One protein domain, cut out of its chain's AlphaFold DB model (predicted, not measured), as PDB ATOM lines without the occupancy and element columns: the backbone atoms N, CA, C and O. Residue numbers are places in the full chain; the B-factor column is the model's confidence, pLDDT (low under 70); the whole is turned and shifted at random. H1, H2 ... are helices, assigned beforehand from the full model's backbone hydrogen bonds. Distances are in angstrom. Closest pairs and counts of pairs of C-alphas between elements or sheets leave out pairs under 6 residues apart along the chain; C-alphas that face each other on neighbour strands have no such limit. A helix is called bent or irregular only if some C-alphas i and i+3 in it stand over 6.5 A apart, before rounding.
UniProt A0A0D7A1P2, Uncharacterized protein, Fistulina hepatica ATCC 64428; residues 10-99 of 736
ATOM      1  N   ASP A  10      28.393  47.716  11.677       75.31
ATOM      2  CA  ASP A  10      28.108  46.643  10.711       75.31
ATOM      3  C   ASP A  10      27.705  45.323  11.393       75.31
ATOM      4  O   ASP A  10      26.852  44.587  10.897       75.31
ATOM      5  N   ASN A  11      28.253  45.055  12.582       80.31
ATOM      6  CA  ASN A  11      27.890  43.899  13.402       80.31
ATOM      7  C   ASN A  11      26.524  44.067  14.082       80.31
ATOM      8  O   ASN A  11      25.944  43.062  14.484       80.31
ATOM      9  N   LEU A  12      26.006  45.293  14.226       84.12
ATOM     10  CA  LEU A  12      24.713  45.554  14.862       84.12
ATOM     11  C   LEU A  12      23.569  44.958  14.032       84.12
ATOM     12  O   LEU A  12      22.802  44.159  14.551       84.12
ATOM     13  N   LYS A  13      23.545  45.207  12.716       86.69
ATOM     14  CA  LYS A  13      22.564  44.596  11.795       86.69
ATOM     15  C   LYS A  13      22.622  43.064  11.818       86.69
ATOM     16  O   LYS A  13      21.591  42.397  11.788       86.69
ATOM     17  N   THR A  14      23.832  42.509  11.892       90.25
ATOM     18  CA  THR A  14      24.064  41.062  12.017       90.25
ATOM     19  C   THR A  14      23.583  40.532  13.371       90.25
ATOM     20  O   THR A  14      23.041  39.431  13.439       90.25
ATOM     21  N   TRP A  15      23.751  41.308  14.449       93.62
ATOM     22  CA  TRP A  15      23.246  40.979  15.781       93.62
ATOM     23  C   TRP A  15      21.720  40.985  15.818       93.62
ATOM     24  O   TRP A  15      21.144  40.023  16.312       93.62
ATOM     25  N   ASP A  16      21.070  42.004  15.260       93.19
ATOM     26  CA  ASP A  16      19.612  42.137  15.280       93.19
ATOM     27  C   ASP A  16      18.950  40.996  14.483       93.19
ATOM     28  O   ASP A  16      18.094  40.284  15.006       93.19
ATOM     29  N   ALA A  17      19.453  40.694  13.279       94.69
ATOM     30  CA  ALA A  17      18.984  39.552  12.488       94.69
ATOM     31  C   ALA A  17      19.222  38.190  13.180       94.69
ATOM     32  O   ALA A  17      18.397  37.278  13.076       94.69
ATOM     33  N   PHE A  18      20.332  38.031  13.909       96.31
ATOM     34  CA  PHE A  18      20.592  36.833  14.717       96.31
ATOM     35  C   PHE A  18      19.657  36.751  15.937       96.31
ATOM     36  O   PHE A  18      19.174  35.669  16.282       96.31
ATOM     37  N   ASN A  19      19.389  37.891  16.575       96.31
ATOM     38  CA  ASN A  19      18.526  38.036  17.738       96.31
ATOM     39  C   ASN A  19      17.076  37.663  17.406       96.31
ATOM     40  O   ASN A  19      16.493  36.849  18.118       96.31
ATOM     41  N   ASP A  20      16.531  38.155  16.292       96.00
ATOM     42  CA  ASP A  20      15.175  37.827  15.840       96.00
ATOM     43  C   ASP A  20      15.006  36.323  15.582       96.00
ATOM     44  O   ASP A  20      14.032  35.706  16.019       96.00
ATOM     45  N   LEU A  21      15.990  35.697  14.926       97.38
ATOM     46  CA  LEU A  21      15.994  34.252  14.680       97.38
ATOM     47  C   LEU A  21      16.084  33.440  15.985       97.38
ATOM     48  O   LEU A  21      15.415  32.411  16.114       97.38
ATOM     49  N   PHE A  22      16.868  33.905  16.963       97.75
ATOM     50  CA  PHE A  22      16.964  33.291  18.288       97.75
ATOM     51  C   PHE A  22      15.664  33.438  19.094       97.75
ATOM     52  O   PHE A  22      15.166  32.445  19.627       97.75
ATOM     53  N   VAL A  23      15.094  34.644  19.162       97.25
ATOM     54  CA  VAL A  23      13.846  34.937  19.885       97.25
ATOM     55  C   VAL A  23      12.679  34.160  19.277       97.25
ATOM     56  O   VAL A  23      11.928  33.522  20.014       97.25
ATOM     57  N   LYS A  24      12.580  34.105  17.942       97.12
ATOM     58  CA  LYS A  24      11.582  33.292  17.234       97.12
ATOM     59  C   LYS A  24      11.696  31.810  17.598       97.12
ATOM     60  O   LYS A  24      10.693  31.199  17.952       97.12
ATOM     61  N   ALA A  25      12.907  31.246  17.598       97.25
ATOM     62  CA  ALA A  25      13.132  29.858  18.007       97.25
ATOM     63  C   ALA A  25      12.828  29.610  19.500       97.25
ATOM     64  O   ALA A  25      12.311  28.553  19.857       97.25
ATOM     65  N   ALA A  26      13.121  30.577  20.376       97.00
ATOM     66  CA  ALA A  26      12.810  30.497  21.801       97.00
ATOM     67  C   ALA A  26      11.291  30.509  22.065       97.00
ATOM     68  O   ALA A  26      10.809  29.683  22.841       97.00
ATOM     69  N   LEU A  27      10.546  31.382  21.376       95.94
ATOM     70  CA  LEU A  27       9.082  31.477  21.443       95.94
ATOM     71  C   LEU A  27       8.386  30.215  20.914       95.94
ATOM     72  O   LEU A  27       7.442  29.743  21.542       95.94
ATOM     73  N   THR A  28       8.861  29.639  19.802       96.31
ATOM     74  CA  THR A  28       8.302  28.394  19.231       96.31
ATOM     75  C   THR A  28       8.347  27.225  20.220       96.31
ATOM     76  O   THR A  28       7.447  26.392  20.246       96.31
ATOM     77  N   GLU A  29       9.384  27.158  21.050       96.56
ATOM     78  CA  GLU A  29       9.568  26.075  22.017       96.56
ATOM     79  C   GLU A  29       8.930  26.362  23.384       96.56
ATOM     80  O   GLU A  29       8.386  25.448  24.011       96.56
ATOM     81  N   SER A  30       8.994  27.610  23.856       95.69
ATOM     82  CA  SER A  30       8.429  28.063  25.132       95.69
ATOM     83  C   SER A  30       7.798  29.454  24.951       95.69
ATOM     84  O   SER A  30       8.482  30.465  25.135       95.69
ATOM     85  N   PRO A  31       6.493  29.535  24.623       91.69
ATOM     86  CA  PRO A  31       5.820  30.803  24.315       91.69
ATOM     87  C   PRO A  31       5.885  31.848  25.436       91.69
ATOM     88  O   PRO A  31       5.909  33.042  25.170       91.69
ATOM     89  N   GLY A  32       5.961  31.408  26.698       88.75
ATOM     90  CA  GLY A  32       6.119  32.293  27.859       88.75
ATOM     91  C   GLY A  32       7.570  32.621  28.237       88.75
ATOM     92  O   GLY A  32       7.777  33.185  29.308       88.75
ATOM     93  N   LEU A  33       8.565  32.194  27.442       93.31
ATOM     94  CA  LEU A  33      10.003  32.508  27.555       93.31
ATOM     95  C   LEU A  33      10.649  32.337  28.953       93.31
ATOM     96  O   LEU A  33      11.712  32.890  29.252       93.31
ATOM     97  N   LYS A  34      10.038  31.538  29.836       90.50
ATOM     98  CA  LYS A  34      10.390  31.472  31.263       90.50
ATOM     99  C   LYS A  34      11.826  30.967  31.437       90.50
ATOM    100  O   LYS A  34      12.099  29.791  31.239       90.50
ATOM    101  N   GLY A  35      12.746  31.810  31.916       84.88
ATOM    102  CA  GLY A  35      14.183  31.479  32.018       84.88
ATOM    103  C   GLY A  35      14.555  30.256  32.884       84.88
ATOM    104  O   GLY A  35      15.686  29.771  32.823       84.88
ATOM    105  N   ARG A  36      13.619  29.719  33.682       89.38
ATOM    106  CA  ARG A  36      13.789  28.450  34.415       89.38
ATOM    107  C   ARG A  36      13.499  27.203  33.565       89.38
ATOM    108  O   ARG A  36      13.943  26.122  33.956       89.38
ATOM    109  N   ASP A  37      12.794  27.342  32.447       93.50
ATOM    110  CA  ASP A  37      12.310  26.258  31.590       93.50
ATOM    111  C   ASP A  37      13.467  25.424  31.001       93.50
ATOM    112  O   ASP A  37      14.534  25.934  30.641       93.50
ATOM    113  N   ARG A  38      13.261  24.106  30.929       95.69
ATOM    114  CA  ARG A  38      14.226  23.140  30.397       95.69
ATOM    115  C   ARG A  38      14.455  23.355  28.902       95.69
ATOM    116  O   ARG A  38      15.602  23.261  28.471       95.69
ATOM    117  N   LYS A  39      13.409  23.690  28.138       96.00
ATOM    118  CA  LYS A  39      13.524  23.964  26.697       96.00
ATOM    119  C   LYS A  39      14.410  25.179  26.430       96.00
ATOM    120  O   LYS A  39      15.415  25.067  25.732       96.00
ATOM    121  N   ILE A  40      14.127  26.301  27.095       95.75
ATOM    122  CA  ILE A  40      14.903  27.549  26.991       95.75
ATOM    123  C   ILE A  40      16.393  27.332  27.303       95.75
ATOM    124  O   ILE A  40      17.252  27.872  26.608       95.75
ATOM    125  N   LYS A  41      16.726  26.485  28.287       96.50
ATOM    126  CA  LYS A  41      18.119  26.114  28.602       96.50
ATOM    127  C   LYS A  41      18.801  25.311  27.487       96.50
ATOM    128  O   LYS A  41      19.978  25.545  27.214       96.50
ATOM    129  N   ILE A  42      18.084  24.390  26.838       96.56
ATOM    130  CA  ILE A  42      18.598  23.609  25.699       96.56
ATOM    131  C   ILE A  42      18.849  24.535  24.503       96.56
ATOM    132  O   ILE A  42      19.950  24.531  23.954       96.56
ATOM    133  N   ILE A  43      17.876  25.385  24.161       96.88
ATOM    134  CA  ILE A  43      17.979  26.372  23.075       96.88
ATOM    135  C   ILE A  43      19.170  27.296  23.328       96.88
ATOM    136  O   ILE A  43      20.059  27.374  22.486       96.88
ATOM    137  N   LYS A  44      19.264  27.919  24.510       97.00
ATOM    138  CA  LYS A  44      20.401  28.780  24.867       97.00
ATOM    139  C   LYS A  44      21.745  28.078  24.711       97.00
ATOM    140  O   LYS A  44      22.652  28.680  24.146       97.00
ATOM    141  N   LYS A  45      21.891  26.812  25.125       97.38
ATOM    142  CA  LYS A  45      23.137  26.053  24.911       97.38
ATOM    143  C   LYS A  45      23.471  25.924  23.415       97.38
ATOM    144  O   LYS A  45      24.595  26.226  23.030       97.38
ATOM    145  N   THR A  46      22.502  25.534  22.587       97.56
ATOM    146  CA  THR A  46      22.669  25.340  21.131       97.56
ATOM    147  C   THR A  46      22.880  26.648  20.362       97.56
ATOM    148  O   THR A  46      23.570  26.669  19.347       97.56
ATOM    149  N   TRP A  47      22.300  27.753  20.828       97.88
ATOM    150  CA  TRP A  47      22.458  29.070  20.209       97.88
ATOM    151  C   TRP A  47      23.688  29.830  20.717       97.88
ATOM    152  O   TRP A  47      24.188  30.689  20.001       97.88
ATOM    153  N   THR A  48      24.241  29.478  21.885       98.00
ATOM    154  CA  THR A  48      25.515  30.044  22.372       98.00
ATOM    155  C   THR A  48      26.665  29.704  21.421       98.00
ATOM    156  O   THR A  48      27.463  30.585  21.117       98.00
ATOM    157  N   THR A  49      26.741  28.466  20.907       96.56
ATOM    158  CA  THR A  49      27.767  28.102  19.913       96.56
ATOM    159  C   THR A  49      27.534  28.845  18.604       96.56
ATOM    160  O   THR A  49      28.427  29.561  18.174       96.56
ATOM    161  N   LYS A  50      26.302  28.829  18.066       97.31
ATOM    162  CA  LYS A  50      25.943  29.594  16.854       97.31
ATOM    163  C   LYS A  50      26.282  31.084  16.959       97.31
ATOM    164  O   LYS A  50      26.657  31.689  15.960       97.31
ATOM    165  N   LEU A  51      26.138  31.686  18.141       96.19
ATOM    166  CA  LEU A  51      26.521  33.076  18.387       96.19
ATOM    167  C   LEU A  51      28.041  33.226  18.258       96.19
ATOM    168  O   LEU A  51      28.493  34.071  17.499       96.19
ATOM    169  N   MET A  52      28.829  32.379  18.922       95.88
ATOM    170  CA  MET A  52      30.293  32.399  18.801       95.88
ATOM    171  C   MET A  52      30.782  32.107  17.370       95.88
ATOM    172  O   MET A  52      31.763  32.707  16.944       95.88
ATOM    173  N   ASP A  53      30.077  31.262  16.612       95.31
ATOM    174  CA  ASP A  53      30.389  30.961  15.207       95.31
ATOM    175  C   ASP A  53      30.180  32.189  14.289       95.31
ATOM    176  O   ASP A  53      30.969  32.424  13.377       95.31
ATOM    177  N   ASN A  54      29.136  32.996  14.540       94.12
ATOM    178  CA  ASN A  54      28.851  34.231  13.787       94.12
ATOM    179  C   ASN A  54      29.632  35.453  14.308       94.12
ATOM    180  O   ASN A  54      29.903  36.385  13.555       94.12
ATOM    181  N   PHE A  55      30.008  35.456  15.589       94.12
ATOM    182  CA  PHE A  55      30.726  36.536  16.263       94.12
ATOM    183  C   PHE A  55      31.999  35.980  16.932       94.12
ATOM    184  O   PHE A  55      32.052  35.884  18.161       94.12
ATOM    185  N   PRO A  56      33.061  35.649  16.167       92.94
ATOM    186  CA  PRO A  56      34.249  34.935  16.667       92.94
ATOM    187  C   PRO A  56      35.093  35.702  17.704       92.94
ATOM    188  O   PRO A  56      36.053  35.161  18.251       92.94
ATOM    189  N   HIS A  57      34.752  36.960  17.995       92.56
ATOM    190  CA  HIS A  57      35.353  37.759  19.069       92.56
ATOM    191  C   HIS A  57      34.549  37.730  20.385       92.56
ATOM    192  O   HIS A  57      35.034  38.232  21.399       92.56
ATOM    193  N   ALA A  58      33.340  37.159  20.394       92.69
ATOM    194  CA  ALA A  58      32.516  37.033  21.590       92.69
ATOM    195  C   ALA A  58      32.987  35.852  22.453       92.69
ATOM    196  O   ALA A  58      33.059  34.708  22.001       92.69
ATOM    197  N   THR A  59      33.273  36.103  23.732       95.31
ATOM    198  CA  THR A  59      33.575  35.024  24.680       95.31
ATOM    199  C   THR A  59      32.314  34.247  25.051       95.31
ATOM    200  O   THR A  59      31.199  34.767  24.985       95.31
ATOM    201  N   LEU A  60      32.485  33.009  25.523       95.25
ATOM    202  CA  LEU A  60      31.385  32.129  25.933       95.25
ATOM    203  C   LEU A  60      30.395  32.796  26.910       95.25
ATOM    204  O   LEU A  60      29.189  32.565  26.822       95.25
ATOM    205  N   ASP A  61      30.881  33.632  27.829       95.31
ATOM    206  CA  ASP A  61      30.034  34.299  28.823       95.31
ATOM    207  C   ASP A  61      29.422  35.612  28.310       95.31
ATOM    208  O   ASP A  61      28.315  35.961  28.718       95.31
ATOM    209  N   GLN A  62      30.067  36.295  27.354       93.88
ATOM    210  CA  GLN A  62      29.425  37.377  26.593       93.88
ATOM    211  C   GLN A  62      28.275  36.826  25.738       93.88
ATOM    212  O   GLN A  62      27.188  37.399  25.746       93.88
ATOM    213  N   ALA A  63      28.490  35.689  25.068       95.44
ATOM    214  CA  ALA A  63      27.490  35.008  24.253       95.44
ATOM    215  C   ALA A  63      26.263  34.588  25.084       95.44
ATOM    216  O   ALA A  63      25.142  34.970  24.755       95.44
ATOM    217  N   LYS A  64      26.464  33.889  26.215       96.19
ATOM    218  CA  LYS A  64      25.372  33.559  27.157       96.19
ATOM    219  C   LYS A  64      24.607  34.808  27.595       96.19
ATOM    220  O   LYS A  64      23.387  34.841  27.468       96.19
ATOM    221  N   LYS A  65      25.323  35.843  28.057       95.75
ATOM    222  CA  LYS A  65      24.709  37.070  28.577       95.75
ATOM    223  C   LYS A  65      23.910  37.818  27.508       95.75
ATOM    224  O   LYS A  65      22.838  38.332  27.812       95.75
ATOM    225  N   ALA A  66      24.377  37.846  26.262       95.44
ATOM    226  CA  ALA A  66      23.625  38.437  25.160       95.44
ATOM    227  C   ALA A  66      22.305  37.680  24.902       95.44
ATOM    228  O   ALA A  66      21.268  38.312  24.717       95.44
ATOM    229  N   LEU A  67      22.309  36.343  24.993       96.75
ATOM    230  CA  LEU A  67      21.093  35.514  24.920       96.75
ATOM    231  C   LEU A  67      20.202  35.620  26.178       96.75
ATOM    232  O   LEU A  67      18.996  35.380  26.107       96.75
ATOM    233  N   ASP A  68      20.761  35.959  27.345       96.38
ATOM    234  CA  ASP A  68      19.995  36.327  28.544       96.38
ATOM    235  C   ASP A  68      19.281  37.673  28.364       96.38
ATOM    236  O   ASP A  68      18.071  37.743  28.589       96.38
ATOM    237  N   ASN A  69      19.997  38.700  27.892       95.88
ATOM    238  CA  ASN A  69      19.448  40.021  27.574       95.88
ATOM    239  C   ASN A  69      18.325  39.916  26.523       95.88
ATOM    240  O   ASN A  69      17.238  40.442  26.746       95.88
ATOM    241  N   ALA A  70      18.565  39.178  25.434       96.44
ATOM    242  CA  ALA A  70      17.614  38.956  24.344       96.44
ATOM    243  C   ALA A  70      16.290  38.336  24.818       96.44
ATOM    244  O   ALA A  70      15.215  38.849  24.511       96.44
ATOM    245  N   ILE A  71      16.352  37.266  25.626       96.69
ATOM    246  CA  ILE A  71      15.140  36.674  26.216       96.69
ATOM    247  C   ILE A  71      14.431  37.675  27.127       96.69
ATOM    248  O   ILE A  71      13.207  37.741  27.089       96.69
ATOM    249  N   LYS A  72      15.162  38.471  27.921       95.94
ATOM    250  CA  LYS A  72      14.524  39.471  28.784       95.94
ATOM    251  C   LYS A  72      13.769  40.520  27.957       95.94
ATOM    252  O   LYS A  72      12.598  40.750  28.227       95.94
ATOM    253  N   GLN A  73      14.400  41.088  26.930       95.50
ATOM    254  CA  GLN A  73      13.772  42.081  26.048       95.50
ATOM    255  C   GLN A  73      12.525  41.517  25.349       95.50
ATOM    256  O   GLN A  73      11.506  42.197  25.276       95.50
ATOM    257  N   ALA A  74      12.568  40.255  24.911       95.50
ATOM    258  CA  ALA A  74      11.410  39.584  24.325       95.50
ATOM    259  C   ALA A  74      10.277  39.323  25.343       95.50
ATOM    260  O   ALA A  74       9.110  39.456  24.985       95.50
ATOM    261  N   CYS A  75      10.586  39.002  26.608       93.06
ATOM    262  CA  CYS A  75       9.584  38.920  27.680       93.06
ATOM    263  C   CYS A  75       8.938  40.280  27.978       93.06
ATOM    264  O   CYS A  75       7.719  40.359  28.129       93.06
ATOM    265  N   ASP A  76       9.755  41.333  28.077       92.75
ATOM    266  CA  ASP A  76       9.303  42.696  28.368       92.75
ATOM    267  C   ASP A  76       8.322  43.159  27.255       92.75
ATOM    268  O   ASP A  76       7.178  43.506  27.542       92.75
ATOM    269  N   HIS A  77       8.707  43.008  25.980       92.25
ATOM    270  CA  HIS A  77       7.886  43.352  24.805       92.25
ATOM    271  C   HIS A  77       6.622  42.482  24.648       92.25
ATOM    272  O   HIS A  77       5.573  42.964  24.222       92.25
ATOM    273  N   LEU A  78       6.684  41.189  25.001       89.06
ATOM    274  CA  LEU A  78       5.507  40.309  25.008       89.06
ATOM    275  C   LEU A  78       4.493  40.731  26.085       89.06
ATOM    276  O   LEU A  78       3.288  40.606  25.871       89.06
ATOM    277  N   THR A  79       4.972  41.244  27.221       86.38
ATOM    278  CA  THR A  79       4.120  41.760  28.303       86.38
ATOM    279  C   THR A  79       3.395  43.024  27.845       86.38
ATOM    280  O   THR A  79       2.168  43.057  27.877       86.38
ATOM    281  N   GLU A  80       4.128  43.995  27.292       87.44
ATOM    282  CA  GLU A  80       3.583  45.236  26.718       87.44
ATOM    283  C   GLU A  80       2.521  44.958  25.636       87.44
ATOM    284  O   GLU A  80       1.411  45.491  25.690       87.44
ATOM    285  N   HIS A  81       2.794  44.034  24.706       84.19
ATOM    286  CA  HIS A  81       1.808  43.610  23.705       84.19
ATOM    287  C   HIS A  81       0.578  42.914  24.304       84.19
ATOM    288  O   HIS A  81      -0.512  43.037  23.747       84.19
ATOM    289  N   THR A  82       0.726  42.181  25.409       79.81
ATOM    290  CA  THR A  82      -0.399  41.509  26.081       79.81
ATOM    291  C   THR A  82      -1.286  42.526  26.801       79.81
ATOM    292  O   THR A  82      -2.510  42.441  26.716       79.81
ATOM    293  N   GLU A  83      -0.692  43.528  27.452       77.62
ATOM    294  CA  GLU A  83      -1.411  44.631  28.096       77.62
ATOM    295  C   GLU A  83      -2.147  45.499  27.058       77.62
ATOM    296  O   GLU A  83      -3.340  45.772  27.219       77.62
ATOM    297  N   ALA A  84      -1.497  45.835  25.938       76.94
ATOM    298  CA  ALA A  84      -2.113  46.561  24.824       76.94
ATOM    299  C   ALA A  84      -3.218  45.758  24.105       76.94
ATOM    300  O   ALA A  84      -4.256  46.309  23.738       76.94
ATOM    301  N   ALA A  85      -3.043  44.444  23.925       69.62
ATOM    302  CA  ALA A  85      -4.088  43.581  23.371       69.62
ATOM    303  C   ALA A  85      -5.283  43.432  24.328       69.62
ATOM    304  O   ALA A  85      -6.421  43.331  23.871       69.62
ATOM    305  N   SER A  86      -5.045  43.458  25.644       66.81
ATOM    306  CA  SER A  86      -6.097  43.423  26.664       66.81
ATOM    307  C   SER A  86      -6.926  44.715  26.687       66.81
ATOM    308  O   SER A  86      -8.158  44.656  26.703       66.81
ATOM    309  N   SER A  87      -6.289  45.890  26.605       63.06
ATOM    310  CA  SER A  87      -7.001  47.178  26.534       63.06
ATOM    311  C   SER A  87      -7.771  47.357  25.216       63.06
ATOM    312  O   SER A  87      -8.939  47.746  25.232       63.06
ATOM    313  N   ALA A  88      -7.182  46.978  24.078       61.06
ATOM    314  CA  ALA A  88      -7.878  46.970  22.790       61.06
ATOM    315  C   ALA A  88      -9.020  45.936  22.749       61.06
ATOM    316  O   ALA A  88     -10.093  46.210  22.209       61.06
ATOM    317  N   GLY A  89      -8.819  44.755  23.342       40.91
ATOM    318  CA  GLY A  89      -9.830  43.703  23.444       40.91
ATOM    319  C   GLY A  89     -11.023  44.122  24.301       40.91
ATOM    320  O   GLY A  89     -12.163  43.978  23.868       40.91
ATOM    321  N   THR A  90     -10.783  44.713  25.474       50.38
ATOM    322  CA  THR A  90     -11.853  45.237  26.343       50.38
ATOM    323  C   THR A  90     -12.604  46.408  25.709       50.38
ATOM    324  O   THR A  90     -13.834  46.416  25.756       50.38
ATOM    325  N   GLN A  91     -11.921  47.339  25.029       46.53
ATOM    326  CA  GLN A  91     -12.597  48.373  24.234       46.53
ATOM    327  C   GLN A  91     -13.447  47.776  23.107       46.53
ATOM    328  O   GLN A  91     -14.593  48.185  22.924       46.53
ATOM    329  N   LYS A  92     -12.932  46.786  22.367       44.38
ATOM    330  CA  LYS A  92     -13.658  46.180  21.242       44.38
ATOM    331  C   LYS A  92     -14.842  45.320  21.694       44.38
ATOM    332  O   LYS A  92     -15.872  45.338  21.031       44.38
ATOM    333  N   ILE A  93     -14.743  44.638  22.838       43.72
ATOM    334  CA  ILE A  93     -15.877  43.942  23.466       43.72
ATOM    335  C   ILE A  93     -16.937  44.960  23.904       43.72
ATOM    336  O   ILE A  93     -18.085  44.821  23.487       43.72
ATOM    337  N   ARG A  94     -16.560  46.034  24.622       47.34
ATOM    338  CA  ARG A  94     -17.485  47.139  24.958       47.34
ATOM    339  C   ARG A  94     -18.194  47.675  23.701       47.34
ATOM    340  O   ARG A  94     -19.407  47.843  23.718       47.34
ATOM    341  N   HIS A  95     -17.480  47.851  22.587       42.41
ATOM    342  CA  HIS A  95     -18.067  48.372  21.345       42.41
ATOM    343  C   HIS A  95     -18.942  47.375  20.561       42.41
ATOM    344  O   HIS A  95     -19.881  47.801  19.890       42.41
ATOM    345  N   CYS A  96     -18.650  46.070  20.613       39.94
ATOM    346  CA  CYS A  96     -19.421  45.042  19.904       39.94
ATOM    347  C   CYS A  96     -20.653  44.564  20.687       39.94
ATOM    348  O   CYS A  96     -21.676  44.284  20.069       39.94
ATOM    349  N   THR A  97     -20.601  44.502  22.022       44.81
ATOM    350  CA  THR A  97     -21.760  44.112  22.852       44.81
ATOM    351  C   THR A  97     -22.857  45.187  22.868       44.81
ATOM    352  O   THR A  97     -24.027  44.860  23.028       44.81
ATOM    353  N   LEU A  98     -22.504  46.453  22.617       47.22
ATOM    354  CA  LEU A  98     -23.442  47.574  22.434       47.22
ATOM    355  C   LEU A  98     -23.904  47.751  20.966       47.22
ATOM    356  O   LEU A  98     -24.533  48.748  20.616       47.22
ATOM    357  N   GLY A  99     -23.564  46.812  20.077       38.56
ATOM    358  CA  GLY A  99     -23.702  46.966  18.630       38.56
ATOM    359  C   GLY A  99     -25.116  46.757  18.079       38.56
ATOM    360  O   GLY A  99     -25.441  45.660  17.634       38.56
TER     361      GLY A  99
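Overview. This is residues 10 to 99 of the 736 residues of an uncharacterized protein of Fistulina hepatica ATCC 64428 (UniProt A0A0D7A1P2). One long helix, H3, has a helical hairpin of H1 and H2 packed slantwise over its first part, and the rest of H3 sticks out as a free arm from residue 80 on. The two hairpin helices run side by side in opposite ways, and both cross H3 steeply, H2 near its beginning and H1 farther along it. The printed part has 90 residues with three named helices, in the order H1, H2, H3, and no named strand; its class is all helix. The whole is loose, with a radius of gyration of the C-alphas of 17.2 A, and the C-alphas span 59 by 33 by 16 A, the arm of H3 making the length.

Along the chain. H3, the longest helix, holds residues 60 to 97 and measures 54.6 A from C-alpha 60 at (31.385, 32.129, 25.933) to C-alpha 97 at (-21.760, 44.112, 22.852). H1 holds residues 10 to 29 and measures 29.9 A, beginning with C-alpha 10 at (28.108, 46.643, 10.711). H1 is neither bent nor irregular, but only just: C-alphas 10 and 13 are 6.0 A apart. H2 holds residues 38 to 54 and measures 24.8 A.

Arrangement. H3 touches H2 with its residues 60 to 67 alone, and the closest C-alphas are those of Ala 63 and Thr 48, 5.7 A apart. These two helices run opposite ways at a steep tilt of 57 degrees. H3 touches H1 with its residues 70 to 74 alone, against residues 19 to 26 of H1; the closest C-alphas are those of Ile 71 and Val 23, 6.7 A apart. H1 and H3 run the same way at a steep tilt of 63 degrees. H1 and H2 form a helical hairpin: they touch, with the C-alphas of Ala 26 and Ile 40 closest at 6.3 A, and run opposite ways at a shallow tilt of 22 degrees. The helix packing is mostly crossed, but only just, with 1 of the 3 pairs at a shallow tilt. In H3 every O i to N i+4 pair is within hydrogen-bond range; in H1 it is 15 of 16 and in H2 11 of 13.

Size, cuts and confidence. The C-alphas farthest apart are those of His 57 and Gly 99, at 59.8 A. Residues 80 to 99, of which 80 to 97 belong to H3, stand free. The body without them has 70 residues, spans 31 by 22 by 16 A and has a radius of gyration of 11.4 A. The link from H2 to H3 is tight, with 5 residues, and the link from H1 to H2 is short, with 8. The printed part has no cut. The mean pLDDT of the printed part is 86.0, and residues 85 to 99 are under 70.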